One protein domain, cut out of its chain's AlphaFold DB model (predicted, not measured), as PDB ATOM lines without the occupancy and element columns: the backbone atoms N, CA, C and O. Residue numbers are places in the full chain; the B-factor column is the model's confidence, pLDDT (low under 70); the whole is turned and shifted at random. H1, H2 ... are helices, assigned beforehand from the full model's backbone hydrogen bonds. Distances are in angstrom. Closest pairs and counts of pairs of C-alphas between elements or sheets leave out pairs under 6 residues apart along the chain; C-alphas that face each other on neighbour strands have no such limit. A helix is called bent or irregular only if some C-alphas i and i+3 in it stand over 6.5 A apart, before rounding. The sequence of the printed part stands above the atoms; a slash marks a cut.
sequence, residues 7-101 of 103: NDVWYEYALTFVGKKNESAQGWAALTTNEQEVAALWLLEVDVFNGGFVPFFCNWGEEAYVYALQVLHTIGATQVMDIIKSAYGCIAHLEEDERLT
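What this domain is: This is residues 7 to 101 of the 103 residues of the protein "Uncharacterized protein DUF4375" of Paenibacillus pabuli (UniProt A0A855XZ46). Two crossed helices, H3 and the kinked H4, make the core, with H1 packed across H3 on one side and H5 folded back along H4 on another. Residues 93 to 101, which include H6, stick out as a tail. The printed part has 95 residues with six named helices, H1 to H6 in order, and no named strand; the class is all helix. The whole is compact, with a radius of gyration of the C-alphas of 13.7 A and spans of 44 by 33 by 23 A.

How they stand to each other: H1, residues 7 to 23, touches H3, residues 33 to 51, about perpendicular at 81 degrees; their closest C-alphas, of Ala 14 and Ala 39, are 5.1 A apart. H2, residues 27 to 30, touches H1 only at the corner, with C-alphas of Lys 21 and Gly 27 closest at 4.7 A. H4, residues 53 to 74, touches H3 at a steep tilt of 46 degrees, opposite ways; C-alphas of Glu 37 and Val 71 are closest, at 5.0 A. H4 and H5, residues 78 to 92, form a helical hairpin at a shallow tilt of 33 degrees, only just short of steep; C-alphas of Leu 72 and Met 81 are closest, at 5.8 A. H6, residues 98 to 101, touches no helix. Every O i to N i+4 pair is within hydrogen-bond range in H1 and H3, against 15 of 18 in H4 and 9 of 11 in H5; H2 and H6 are too short for such a pair.

Where its parts are: H1 begins at C-alpha 7, (-8.744, 4.068, 42.631), and is 24.1 A long; H3 is 26.6 A, H4 20.3 A and H5 20.2 A. H4 is irregular, C-alphas 59 and 62 being 9.7 A apart, with a kink of 121 degrees near residue 62. H6 ends at C-alpha 101, (-24.743, 46.238, 41.553).

The domain as a whole: The C-alphas of Asp 8 and Glu 98 are the two farthest apart, at 46.1 A. The printed part has no cut, and its five links are tight. Residue 101 is under 70 in pLDDT.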
ATOM      1  N   ASN A   7      -7.793   3.158  42.005       91.25
ATOM      2  CA  ASN A   7      -8.744   4.068  42.631       91.25
ATOM      3  C   ASN A   7      -8.087   4.848  43.774       91.25
ATOM      4  O   ASN A   7      -8.312   6.051  43.888       91.25
ATOM      5  N   ASP A   8      -7.221   4.197  44.559       92.81
ATOM      6  CA  ASP A   8      -6.459   4.864  45.622       92.81
ATOM      7  C   ASP A   8      -5.535   5.935  45.027       92.81
ATOM      8  O   ASP A   8      -5.494   7.062  45.511       92.81
ATOM      9  N   VAL A   9      -4.851   5.615  43.920       92.44
ATOM     10  CA  VAL A   9      -3.977   6.576  43.225       92.44
ATOM     11  C   VAL A   9      -4.772   7.764  42.687       92.44
ATOM     12  O   VAL A   9      -4.343   8.908  42.836       92.44
ATOM     13  N   TRP A  10      -5.930   7.514  42.069       93.25
ATOM     14  CA  TRP A  10      -6.779   8.590  41.559       93.25
ATOM     15  C   TRP A  10      -7.248   9.515  42.685       93.25
ATOM     16  O   TRP A  10      -7.146  10.736  42.567       93.25
ATOM     17  N   TYR A  11      -7.700   8.930  43.796       94.12
ATOM     18  CA  TYR A  11      -8.176   9.673  44.958       94.12
ATOM     19  C   TYR A  11      -7.060  10.520  45.586       94.12
ATOM     20  O   TYR A  11      -7.252  11.705  45.860       94.12
ATOM     21  N   GLU A  12      -5.863   9.950  45.746       95.44
ATOM     22  CA  GLU A  12      -4.686  10.674  46.230       95.44
ATOM     23  C   GLU A  12      -4.313  11.848  45.314       95.44
ATOM     24  O   GLU A  12      -4.030  12.943  45.805       95.44
ATOM     25  N   TYR A  13      -4.340  11.656  43.992       95.25
ATOM     26  CA  TYR A  13      -4.055  12.723  43.027       95.25
ATOM     27  C   TYR A  13      -5.078  13.851  43.111       95.25
ATOM     28  O   TYR A  13      -4.694  15.015  43.239       95.25
ATOM     29  N   ALA A  14      -6.368  13.518  43.113       97.31
ATOM     30  CA  ALA A  14      -7.436  14.496  43.241       97.31
ATOM     31  C   ALA A  14      -7.296  15.346  44.510       97.31
ATOM     32  O   ALA A  14      -7.293  16.579  44.434       97.31
ATOM     33  N   LEU A  15      -7.090  14.707  45.665       98.00
ATOM     34  CA  LEU A  15      -6.879  15.424  46.921       98.00
ATOM     35  C   LEU A  15      -5.603  16.270  46.907       98.00
ATOM     36  O   LEU A  15      -5.621  17.403  47.388       98.00
ATOM     37  N   THR A  16      -4.516  15.755  46.331       98.44
ATOM     38  CA  THR A  16      -3.243  16.482  46.220       98.44
ATOM     39  C   THR A  16      -3.411  17.760  45.403       98.44
ATOM     40  O   THR A  16      -2.927  18.820  45.802       98.44
ATOM     41  N   PHE A  17      -4.121  17.699  44.278       98.44
ATOM     42  CA  PHE A  17      -4.302  18.854  43.400       98.44
ATOM     43  C   PHE A  17      -5.289  19.871  43.979       98.44
ATOM     44  O   PHE A  17      -5.036  21.075  43.901       98.44
ATOM     45  N   VAL A  18      -6.348  19.417  44.658       98.19
ATOM     46  CA  VAL A  18      -7.221  20.314  45.435       98.19
ATOM     47  C   VAL A  18      -6.446  20.992  46.568       98.19
ATOM     48  O   VAL A  18      -6.588  22.200  46.760       98.19
ATOM     49  N   GLY A  19      -5.585  20.255  47.276       98.25
ATOM     50  CA  GLY A  19      -4.694  20.802  48.302       98.25
ATOM     51  C   GLY A  19      -3.765  21.874  47.733       98.25
ATOM     52  O   GLY A  19      -3.790  23.015  48.189       98.25
ATOM     53  N   LYS A  20      -3.049  21.556  46.649       98.12
ATOM     54  CA  LYS A  20      -2.163  22.490  45.936       98.12
ATOM     55  C   LYS A  20      -2.887  23.775  45.511       98.12
ATOM     56  O   LYS A  20      -2.331  24.863  45.656       98.12
ATOM     57  N   LYS A  21      -4.128  23.669  45.021       97.38
ATOM     58  CA  LYS A  21      -4.978  24.827  44.693       97.38
ATOM     59  C   LYS A  21      -5.313  25.657  45.932       97.38
ATOM     60  O   LYS A  21      -5.236  26.878  45.879       97.38
ATOM     61  N   ASN A  22      -5.729  25.012  47.020       96.69
ATOM     62  CA  ASN A  22      -6.172  25.688  48.243       96.69
ATOM     63  C   ASN A  22      -5.020  26.368  48.999       96.69
ATOM     64  O   ASN A  22      -5.231  27.399  49.629       96.69
ATOM     65  N   GLU A  23      -3.816  25.803  48.938       97.94
ATOM     66  CA  GLU A  23      -2.622  26.339  49.600       97.94
ATOM     67  C   GLU A  23      -1.945  27.458  48.797       97.94
ATOM     68  O   GLU A  23      -1.195  28.264  49.350       97.94
ATOM     69  N   SER A  24      -2.201  27.532  47.489       97.00
ATOM     70  CA  SER A  24      -1.606  28.543  46.622       97.00
ATOM     71  C   SER A  24      -2.423  29.830  46.595       97.00
ATOM     72  O   SER A  24      -3.608  29.832  46.275       97.00
ATOM     73  N   ALA A  25      -1.747  30.968  46.773       96.44
ATOM     74  CA  ALA A  25      -2.341  32.287  46.541       96.44
ATOM     75  C   ALA A  25      -2.782  32.512  45.077       96.44
ATOM     76  O   ALA A  25      -3.552  33.428  44.809       96.44
ATOM     77  N   GLN A  26      -2.295  31.698  44.130       96.06
ATOM     78  CA  GLN A  26      -2.706  31.743  42.721       96.06
ATOM     79  C   GLN A  26      -3.937  30.865  42.429       96.06
ATOM     80  O   GLN A  26      -4.427  30.866  41.302       96.06
ATOM     81  N   GLY A  27      -4.428  30.094  43.408       96.19
ATOM     82  CA  GLY A  27      -5.601  29.238  43.249       96.19
ATOM     83  C   GLY A  27      -5.460  28.259  42.082       96.19
ATOM     84  O   GLY A  27      -4.473  27.527  41.980       96.19
ATOM     85  N   TRP A  28      -6.445  28.259  41.182       97.38
ATOM     86  CA  TRP A  28      -6.469  27.397  39.996       97.38
ATOM     87  C   TRP A  28      -5.292  27.627  39.041       97.38
ATOM     88  O   TRP A  28      -4.842  26.677  38.404       97.38
ATOM     89  N   ALA A  29      -4.744  28.844  38.968       96.94
ATOM     90  CA  ALA A  29      -3.606  29.156  38.100       96.94
ATOM     91  C   ALA A  29      -2.285  28.514  38.571       96.94
ATOM     92  O   ALA A  29      -1.319  28.456  37.814       96.94
ATOM     93  N   ALA A  30      -2.240  27.994  39.803       97.50
ATOM     94  CA  ALA A  30      -1.097  27.236  40.317       97.50
ATOM     95  C   ALA A  30      -1.025  25.796  39.781       97.50
ATOM     96  O   ALA A  30      -0.021  25.102  39.980       97.50
ATOM     97  N   LEU A  31      -2.116  25.322  39.179       98.25
ATOM     98  CA  LEU A  31      -2.263  23.968  38.676       98.25
ATOM     99  C   LEU A  31      -1.942  23.906  37.177       98.25
ATOM    100  O   LEU A  31      -2.221  24.835  36.423       98.25
ATOM    101  N   THR A  32      -1.378  22.787  36.730       97.75
ATOM    102  CA  THR A  32      -1.321  22.450  35.299       97.75
ATOM    103  C   THR A  32      -2.712  22.080  34.786       97.75
ATOM    104  O   THR A  32      -3.576  21.707  35.573       97.75
ATOM    105  N   THR A  33      -2.924  22.085  33.467       96.00
ATOM    106  CA  THR A  33      -4.221  21.716  32.867       96.00
ATOM    107  C   THR A  33      -4.743  20.361  33.351       96.00
ATOM    108  O   THR A  33      -5.903  20.251  33.720       96.00
ATOM    109  N   ASN A  34      -3.884  19.342  33.435       95.94
ATOM    110  CA  ASN A  34      -4.307  18.027  33.919       95.94
ATOM    111  C   ASN A  34      -4.683  18.044  35.412       95.94
ATOM    112  O   ASN A  34      -5.663  17.424  35.812       95.94
ATOM    113  N   GLU A  35      -3.933  18.782  36.234       98.19
ATOM    114  CA  GLU A  35      -4.245  18.932  37.658       98.19
ATOM    115  C   GLU A  35      -5.571  19.683  37.863       98.19
ATOM    116  O   GLU A  35      -6.348  19.312  38.740       98.19
ATOM    117  N   GLN A  36      -5.847  20.706  37.043       98.31
ATOM    118  CA  GLN A  36      -7.115  21.444  37.049       98.31
ATOM    119  C   GLN A  36      -8.286  20.521  36.709       98.31
ATOM    120  O   GLN A  36      -9.267  20.487  37.447       98.31
ATOM    121  N   GLU A  37      -8.162  19.742  35.633       97.12
ATOM    122  CA  GLU A  37      -9.178  18.784  35.193       97.12
ATOM    123  C   GLU A  37      -9.499  17.746  36.279       97.12
ATOM    124  O   GLU A  37     -10.664  17.523  36.604       97.12
ATOM    125  N   VAL A  38      -8.473  17.141  36.885       97.50
ATOM    126  CA  VAL A  38      -8.650  16.127  37.937       97.50
ATOM    127  C   VAL A  38      -9.245  16.738  39.207       97.50
ATOM    128  O   VAL A  38     -10.185  16.178  39.773       97.50
ATOM    129  N   ALA A  39      -8.747  17.898  39.647       98.19
ATOM    130  CA  ALA A  39      -9.287  18.586  40.817       98.19
ATOM    131  C   ALA A  39     -10.753  18.992  40.607       98.19
ATOM    132  O   ALA A  39     -11.581  18.779  41.489       98.19
ATOM    133  N   ALA A  40     -11.092  19.541  39.439       98.19
ATOM    134  CA  ALA A  40     -12.454  19.958  39.125       98.19
ATOM    135  C   ALA A  40     -13.421  18.773  39.022       98.19
ATOM    136  O   ALA A  40     -14.537  18.871  39.530       98.19
ATOM    137  N   LEU A  41     -12.994  17.649  38.431       97.94
ATOM    138  CA  LEU A  41     -13.814  16.439  38.369       97.94
ATOM    139  C   LEU A  41     -14.145  15.919  39.772       97.94
ATOM    140  O   LEU A  41     -15.304  15.638  40.067       97.94
ATOM    141  N   TRP A  42     -13.148  15.861  40.654       97.75
ATOM    142  CA  TRP A  42     -13.351  15.427  42.035       97.75
ATOM    143  C   TRP A  42     -14.279  16.357  42.820       97.75
ATOM    144  O   TRP A  42     -15.199  15.889  43.489       97.75
ATOM    145  N   LEU A  43     -14.075  17.675  42.722       97.94
ATOM    146  CA  LEU A  43     -14.935  18.652  43.395       97.94
ATOM    147  C   LEU A  43     -16.384  18.566  42.902       97.94
ATOM    148  O   LEU A  43     -17.306  18.632  43.715       97.94
ATOM    149  N   LEU A  44     -16.583  18.373  41.593       97.81
ATOM    150  CA  LEU A  44     -17.905  18.151  41.017       97.81
ATOM    151  C   LEU A  44     -18.567  16.907  41.620       97.81
ATOM    152  O   LEU A  44     -19.703  16.989  42.077       97.81
ATOM    153  N   GLU A  45     -17.877  15.767  41.636       95.81
ATOM    154  CA  GLU A  45     -18.431  14.513  42.153       95.81
ATOM    155  C   GLU A  45     -18.799  14.609  43.636       95.81
ATOM    156  O   GLU A  45     -19.903  14.218  44.017       95.81
ATOM    157  N   VAL A  46     -17.912  15.168  44.463       96.75
ATOM    158  CA  VAL A  46     -18.136  15.309  45.908       96.75
ATOM    159  C   VAL A  46     -19.337  16.199  46.203       96.75
ATOM    160  O   VAL A  46     -20.200  15.818  46.999       96.75
ATOM    161  N   ASP A  47     -19.423  17.369  45.574       97.12
ATOM    162  CA  ASP A  47     -20.503  18.310  45.867       97.12
ATOM    163  C   ASP A  47     -21.838  17.835  45.282       97.12
ATOM    164  O   ASP A  47     -22.865  17.907  45.965       97.12
ATOM    165  N   VAL A  48     -21.833  17.246  44.080       95.38
ATOM    166  CA  VAL A  48     -23.045  16.666  43.482       95.38
ATOM    167  C   VAL A  48     -23.556  15.485  44.298       95.38
ATOM    168  O   VAL A  48     -24.764  15.389  44.518       95.38
ATOM    169  N   PHE A  49     -22.666  14.622  44.793       94.69
ATOM    170  CA  PHE A  49     -23.050  13.496  45.641       94.69
ATOM    171  C   PHE A  49     -23.608  13.952  46.996       94.69
ATOM    172  O   PHE A  49     -24.596  13.393  47.472       94.69
ATOM    173  N   ASN A  50     -23.009  14.977  47.611       93.94
ATOM    174  CA  ASN A  50     -23.377  15.411  48.960       93.94
ATOM    175  C   ASN A  50     -24.573  16.373  49.006       93.94
ATOM    176  O   ASN A  50     -25.318  16.370  49.987       93.94
ATOM    177  N   GLY A  51     -24.763  17.212  47.986       90.81
ATOM    178  CA  GLY A  51     -25.773  18.275  48.022       90.81
ATOM    179  C   GLY A  51     -26.318  18.720  46.663       90.81
ATOM    180  O   GLY A  51     -27.114  19.658  46.611       90.81
ATOM    181  N   GLY A  52     -25.937  18.051  45.573       92.88
ATOM    182  CA  GLY A  52     -26.373  18.374  44.216       92.88
ATOM    183  C   GLY A  52     -25.532  19.462  43.537       92.88
ATOM    184  O   GLY A  52     -24.436  19.803  43.968       92.88
ATOM    185  N   PHE A  53     -26.042  20.007  42.429       93.75
ATOM    186  CA  PHE A  53     -25.262  20.896  41.554       93.75
ATOM    187  C   PHE A  53     -24.998  22.289  42.143       93.75
ATOM    188  O   PHE A  53     -23.943  22.864  41.903       93.75
ATOM    189  N   VAL A  54     -25.943  22.845  42.908       92.69
ATOM    190  CA  VAL A  54     -25.832  24.220  43.434       92.69
ATOM    191  C   VAL A  54     -24.628  24.390  44.374       92.69
ATOM    192  O   VAL A  54     -23.875  25.340  44.161       92.69
ATOM    193  N   PRO A  55     -24.379  23.488  45.350       93.81
ATOM    194  CA  PRO A  55     -23.171  23.544  46.172       93.81
ATOM    195  C   PRO A  55     -21.875  23.630  45.366       93.81
ATOM    196  O   PRO A  55     -21.050  24.484  45.670       93.81
ATOM    197  N   PHE A  56     -21.733  22.834  44.301       96.50
ATOM    198  CA  PHE A  56     -20.533  22.850  43.463       96.50
ATOM    199  C   PHE A  56     -20.238  24.251  42.911       96.50
ATOM    200  O   PHE A  56     -19.124  24.761  43.032       96.50
ATOM    201  N   PHE A  57     -21.254  24.912  42.360       94.19
ATOM    202  CA  PHE A  57     -21.092  26.245  41.794       94.19
ATOM    203  C   PHE A  57     -20.822  27.312  42.864       94.19
ATOM    204  O   PHE A  57     -19.977  28.185  42.669       94.19
ATOM    205  N   CYS A  58     -21.521  27.249  44.001       91.81
ATOM    206  CA  CYS A  58     -21.385  28.242  45.067       91.81
ATOM    207  C   CYS A  58     -20.073  28.108  45.853       91.81
ATOM    208  O   CYS A  58     -19.546  29.114  46.321       91.81
ATOM    209  N   ASN A  59     -19.543  26.891  46.001       94.00
ATOM    210  CA  ASN A  59     -18.323  26.638  46.768       94.00
ATOM    211  C   ASN A  59     -17.054  26.995  45.988       94.00
ATOM    212  O   ASN A  59     -16.070  27.435  46.584       94.00
ATOM    213  N   TRP A  60     -17.058  26.789  44.667       93.56
ATOM    214  CA  TRP A  60     -15.828  26.818  43.865       93.56
ATOM    215  C   TRP A  60     -15.837  27.823  42.712       93.56
ATOM    216  O   TRP A  60     -14.788  28.044  42.100       93.56
ATOM    217  N   GLY A  61     -16.980  28.461  42.452       91.00
ATOM    218  CA  GLY A  61     -17.124  29.521  41.461       91.00
ATOM    219  C   GLY A  61     -17.054  29.041  40.009       91.00
ATOM    220  O   GLY A  61     -17.030  27.847  39.705       91.00
ATOM    221  N   GLU A  62     -17.027  30.009  39.093       92.62
ATOM    222  CA  GLU A  62     -17.066  29.763  37.647       92.62
ATOM    223  C   GLU A  62     -15.820  29.030  37.127       92.62
ATOM    224  O   GLU A  62     -15.940  28.158  36.268       92.62
ATOM    225  N   GLU A  63     -14.632  29.306  37.674       95.00
ATOM    226  CA  GLU A  63     -13.395  28.640  37.242       95.00
ATOM    227  C   GLU A  63     -13.496  27.113  37.373       95.00
ATOM    228  O   GLU A  63     -13.180  26.381  36.435       95.00
ATOM    229  N   ALA A  64     -14.008  26.621  38.506       96.69
ATOM    230  CA  ALA A  64     -14.206  25.191  38.729       96.69
ATOM    231  C   ALA A  64     -15.202  24.587  37.732       96.69
ATOM    232  O   ALA A  64     -14.975  23.494  37.212       96.69
ATOM    233  N   TYR A  65     -16.282  25.314  37.432       96.88
ATOM    234  CA  TYR A  65     -17.254  24.926  36.414       96.88
ATOM    235  C   TYR A  65     -16.605  24.804  35.029       96.88
ATOM    236  O   TYR A  65     -16.793  23.784  34.366       96.88
ATOM    237  N   VAL A  66     -15.776  25.768  34.615       96.94
ATOM    238  CA  VAL A  66     -15.065  25.720  33.327       96.94
ATOM    239  C   VAL A  66     -14.153  24.494  33.238       96.94
ATOM    240  O   VAL A  66     -14.221  23.758  32.250       96.94
ATOM    241  N   TYR A  67     -13.346  24.225  34.267       98.25
ATOM    242  CA  TYR A  67     -12.462  23.053  34.279       98.25
ATOM    243  C   TYR A  67     -13.239  21.731  34.324       98.25
ATOM    244  O   TYR A  67     -12.845  20.764  33.670       98.25
ATOM    245  N   ALA A  68     -14.384  21.688  35.012       98.06
ATOM    246  CA  ALA A  68     -15.269  20.528  35.003       98.06
ATOM    247  C   ALA A  68     -15.851  20.266  33.601       98.06
ATOM    248  O   ALA A  68     -15.906  19.122  33.152       98.06
ATOM    249  N   LEU A  69     -16.236  21.306  32.856       97.94
ATOM    250  CA  LEU A  69     -16.667  21.127  31.467       97.94
ATOM    251  C   LEU A  69     -15.529  20.629  30.566       97.94
ATOM    252  O   LEU A  69     -15.771  19.786  29.702       97.94
ATOM    253  N   GLN A  70     -14.304  21.125  30.770       97.38
ATOM    254  CA  GLN A  70     -13.130  20.693  30.009       97.38
ATOM    255  C   GLN A  70     -12.849  19.205  30.213       97.38
ATOM    256  O   GLN A  70     -12.815  18.466  29.232       97.38
ATOM    257  N   VAL A  71     -12.752  18.738  31.461       97.69
ATOM    258  CA  VAL A  71     -12.485  17.318  31.737       97.69
ATOM    259  C   VAL A  71     -13.616  16.418  31.242       97.69
ATOM    260  O   VAL A  71     -13.342  15.389  30.628       97.69
ATOM    261  N   LEU A  72     -14.885  16.815  31.417       98.31
ATOM    262  CA  LEU A  72     -16.033  16.049  30.917       98.31
ATOM    263  C   LEU A  72     -16.013  15.931  29.388       98.31
ATOM    264  O   LEU A  72     -16.332  14.870  28.849       98.31
ATOM    265  N   HIS A  73     -15.598  16.987  28.687       97.19
ATOM    266  CA  HIS A  73     -15.354  16.934  27.250       97.19
ATOM    267  C   HIS A  73     -14.175  16.007  26.910       97.19
ATOM    268  O   HIS A  73     -14.324  15.130  26.058       97.19
ATOM    269  N   THR A  74     -13.036  16.148  27.598       96.06
ATOM    270  CA  THR A  74     -11.818  15.341  27.399       96.06
ATOM    271  C   THR A  74     -12.087  13.839  27.549       96.06
ATOM    272  O   THR A  74     -11.590  13.047  26.748       96.06
ATOM    273  N   ILE A  75     -12.916  13.430  28.516       96.38
ATOM    274  CA  ILE A  75     -13.267  12.014  28.743       96.38
ATOM    275  C   ILE A  75     -14.480  11.534  27.925       96.38
ATOM    276  O   ILE A  75     -14.871  10.372  28.028       96.38
ATOM    277  N   GLY A  76     -15.103  12.406  27.125       97.75
ATOM    278  CA  GLY A  76     -16.264  12.067  26.292       97.75
ATOM    279  C   GLY A  76     -17.600  11.948  27.042       97.75
ATOM    280  O   GLY A  76     -18.574  11.440  26.481       97.75
ATOM    281  N   ALA A  77     -17.690  12.441  28.280       98.00
ATOM    282  CA  ALA A  77     -18.893  12.431  29.119       98.00
ATOM    283  C   ALA A  77     -19.883  13.553  28.735       98.00
ATOM    284  O   ALA A  77     -20.319  14.359  29.559       98.00
ATOM    285  N   THR A  78     -20.253  13.600  27.456       96.38
ATOM    286  CA  THR A  78     -21.052  14.680  26.851       96.38
ATOM    287  C   THR A  78     -22.424  14.871  27.500       96.38
ATOM    288  O   THR A  78     -22.818  16.001  27.762       96.38
ATOM    289  N   GLN A  79     -23.119  13.787  27.853       98.12
ATOM    290  CA  GLN A  79     -24.426  13.875  28.520       98.12
ATOM    291  C   GLN A  79     -24.330  14.522  29.907       98.12
ATOM    292  O   GLN A  79     -25.176  15.335  30.271       98.12
ATOM    293  N   VAL A  80     -23.287  14.192  30.675       97.06
ATOM    294  CA  VAL A  80     -23.047  14.805  31.989       97.06
ATOM    295  C   VAL A  80     -22.715  16.280  31.805       97.06
ATOM    296  O   VAL A  80     -23.298  17.121  32.479       97.06
ATOM    297  N   MET A  81     -21.852  16.606  30.841       97.94
ATOM    298  CA  MET A  81     -21.516  17.989  30.502       97.94
ATOM    299  C   MET A  81     -22.771  18.832  30.205       97.94
ATOM    300  O   MET A  81     -22.888  19.945  30.714       97.94
ATOM    301  N   ASP A  82     -23.726  18.307  29.436       97.81
ATOM    302  CA  ASP A  82     -24.966  19.019  29.095       97.81
ATOM    303  C   ASP A  82     -25.902  19.199  30.302       97.81
ATOM    304  O   ASP A  82     -26.544  20.246  30.439       97.81
ATOM    305  N   ILE A  83     -25.937  18.229  31.223       96.88
ATOM    306  CA  ILE A  83     -26.657  18.358  32.499       96.88
ATOM    307  C   ILE A  83     -26.031  19.466  33.349       96.88
ATOM    308  O   ILE A  83     -26.757  20.323  33.853       96.88
ATOM    309  N   ILE A  84     -24.701  19.491  33.477       96.81
ATOM    310  CA  ILE A  84     -23.995  20.508  34.269       96.81
ATOM    311  C   ILE A  84     -24.192  21.908  33.680       96.81
ATOM    312  O   ILE A  84     -24.505  22.833  34.426       96.81
ATOM    313  N   LYS A  85     -24.109  22.067  32.351       96.25
ATOM    314  CA  LYS A  85     -24.426  23.337  31.670       96.25
ATOM    315  C   LYS A  85     -25.855  23.796  31.945       96.25
ATOM    316  O   LYS A  85     -26.086  24.964  32.242       96.25
ATOM    317  N   SER A  86     -26.812  22.873  31.872       95.81
ATOM    318  CA  SER A  86     -28.220  23.175  32.146       95.81
ATOM    319  C   SER A  86     -28.429  23.594  33.605       95.81
ATOM    320  O   SER A  86     -29.134  24.563  33.873       95.81
ATOM    321  N   ALA A  87     -27.777  22.908  34.548       94.94
ATOM    322  CA  ALA A  87     -27.828  23.233  35.970       94.94
ATOM    323  C   ALA A  87     -27.172  24.586  36.291       94.94
ATOM    324  O   ALA A  87     -27.669  25.310  37.152       94.94
ATOM    325  N   TYR A  88     -26.103  24.960  35.579       94.69
ATOM    326  CA  TYR A  88     -25.446  26.259  35.741       94.69
ATOM    327  C   TYR A  88     -26.369  27.438  35.390       94.69
ATOM    328  O   TYR A  88     -26.229  28.527  35.947       94.69
ATOM    329  N   GLY A  89     -27.395  27.211  34.561       89.50
ATOM    330  CA  GLY A  89     -28.448  28.192  34.282       89.50
ATOM    331  C   GLY A  89     -29.168  28.710  35.537       89.50
ATOM    332  O   GLY A  89     -29.653  29.841  35.540       89.50
ATOM    333  N   CYS A  90     -29.177  27.947  36.637       85.88
ATOM    334  CA  CYS A  90     -29.699  28.388  37.936       85.88
ATOM    335  C   CYS A  90     -28.885  29.519  38.585       85.88
ATOM    336  O   CYS A  90     -29.357  30.106  39.553       85.88
ATOM    337  N   ILE A  91     -27.678  29.807  38.098       87.44
ATOM    338  CA  ILE A  91     -26.814  30.872  38.620       87.44
ATOM    339  C   ILE A  91     -26.509  31.896  37.535       87.44
ATOM    340  O   ILE A  91     -26.567  33.084  37.821       87.44
ATOM    341  N   ALA A  92     -26.277  31.463  36.293       86.62
ATOM    342  CA  ALA A  92     -25.964  32.364  35.180       86.62
ATOM    343  C   ALA A  92     -27.016  33.475  34.983       86.62
ATOM    344  O   ALA A  92     -26.680  34.611  34.679       86.62
ATOM    345  N   HIS A  93     -28.303  33.195  35.229       83.81
ATOM    346  CA  HIS A  93     -29.355  34.217  35.118       83.81
ATOM    347  C   HIS A  93     -29.259  35.344  36.161       83.81
ATOM    348  O   HIS A  93     -29.968  36.339  36.041       83.81
ATOM    349  N   LEU A  94     -28.433  35.179  37.197       85.19
ATOM    350  CA  LEU A  94     -28.216  36.178  38.239       85.19
ATOM    351  C   LEU A  94     -27.097  37.163  37.883       85.19
ATOM    352  O   LEU A  94     -26.919  38.116  38.627       85.19
ATOM    353  N   GLU A  95     -26.364  36.977  36.779       82.88
ATOM    354  CA  GLU A  95     -25.278  37.885  36.360       82.88
ATOM    355  C   GLU A  95     -25.739  39.344  36.204       82.88
ATOM    356  O   GLU A  95     -24.975  40.269  36.474       82.88
ATOM    357  N   GLU A  96     -27.001  39.553  35.825       83.00
ATOM    358  CA  GLU A  96     -27.624  40.875  35.668       83.00
ATOM    359  C   GLU A  96     -28.510  41.271  36.864       83.00
ATOM    360  O   GLU A  96     -29.254  42.250  36.795       83.00
ATOM    361  N   ASP A  97     -28.479  40.517  37.968       85.88
ATOM    362  CA  ASP A  97     -29.330  40.795  39.123       85.88
ATOM    363  C   ASP A  97     -28.935  42.123  39.787       85.88
ATOM    364  O   ASP A  97     -27.789  42.329  40.193       85.88
ATOM    365  N   GLU A  98     -29.907  43.024  39.949       86.50
ATOM    366  CA  GLU A  98     -29.693  44.365  40.507       86.50
ATOM    367  C   GLU A  98     -29.025  44.335  41.893       86.50
ATOM    368  O   GLU A  98     -28.266  45.246  42.236       86.50
ATOM    369  N   ARG A  99     -29.233  43.263  42.677       86.25
ATOM    370  CA  ARG A  99     -28.601  43.084  43.994       86.25
ATOM    371  C   ARG A  99     -27.077  42.972  43.913       86.25
ATOM    372  O   ARG A  99     -26.420  43.279  44.904       86.25
ATOM    373  N   LEU A 100     -26.509  42.573  42.771       76.81
ATOM    374  CA  LEU A 100     -25.058  42.516  42.556       76.81
ATOM    375  C   LEU A 100     -24.437  43.899  42.322       76.81
ATOM    376  O   LEU A 100     -23.268  44.102  42.632       76.81
ATOM    377  N   THR A 101     -25.211  44.861  41.814       69.38
ATOM    378  CA  THR A 101     -24.743  46.238  41.553       69.38
ATOM    379  C   THR A 101     -24.866  47.174  42.759       69.38
ATOM    380  O   THR A 101     -24.390  48.307  42.715       69.38
TER     381      THR A 101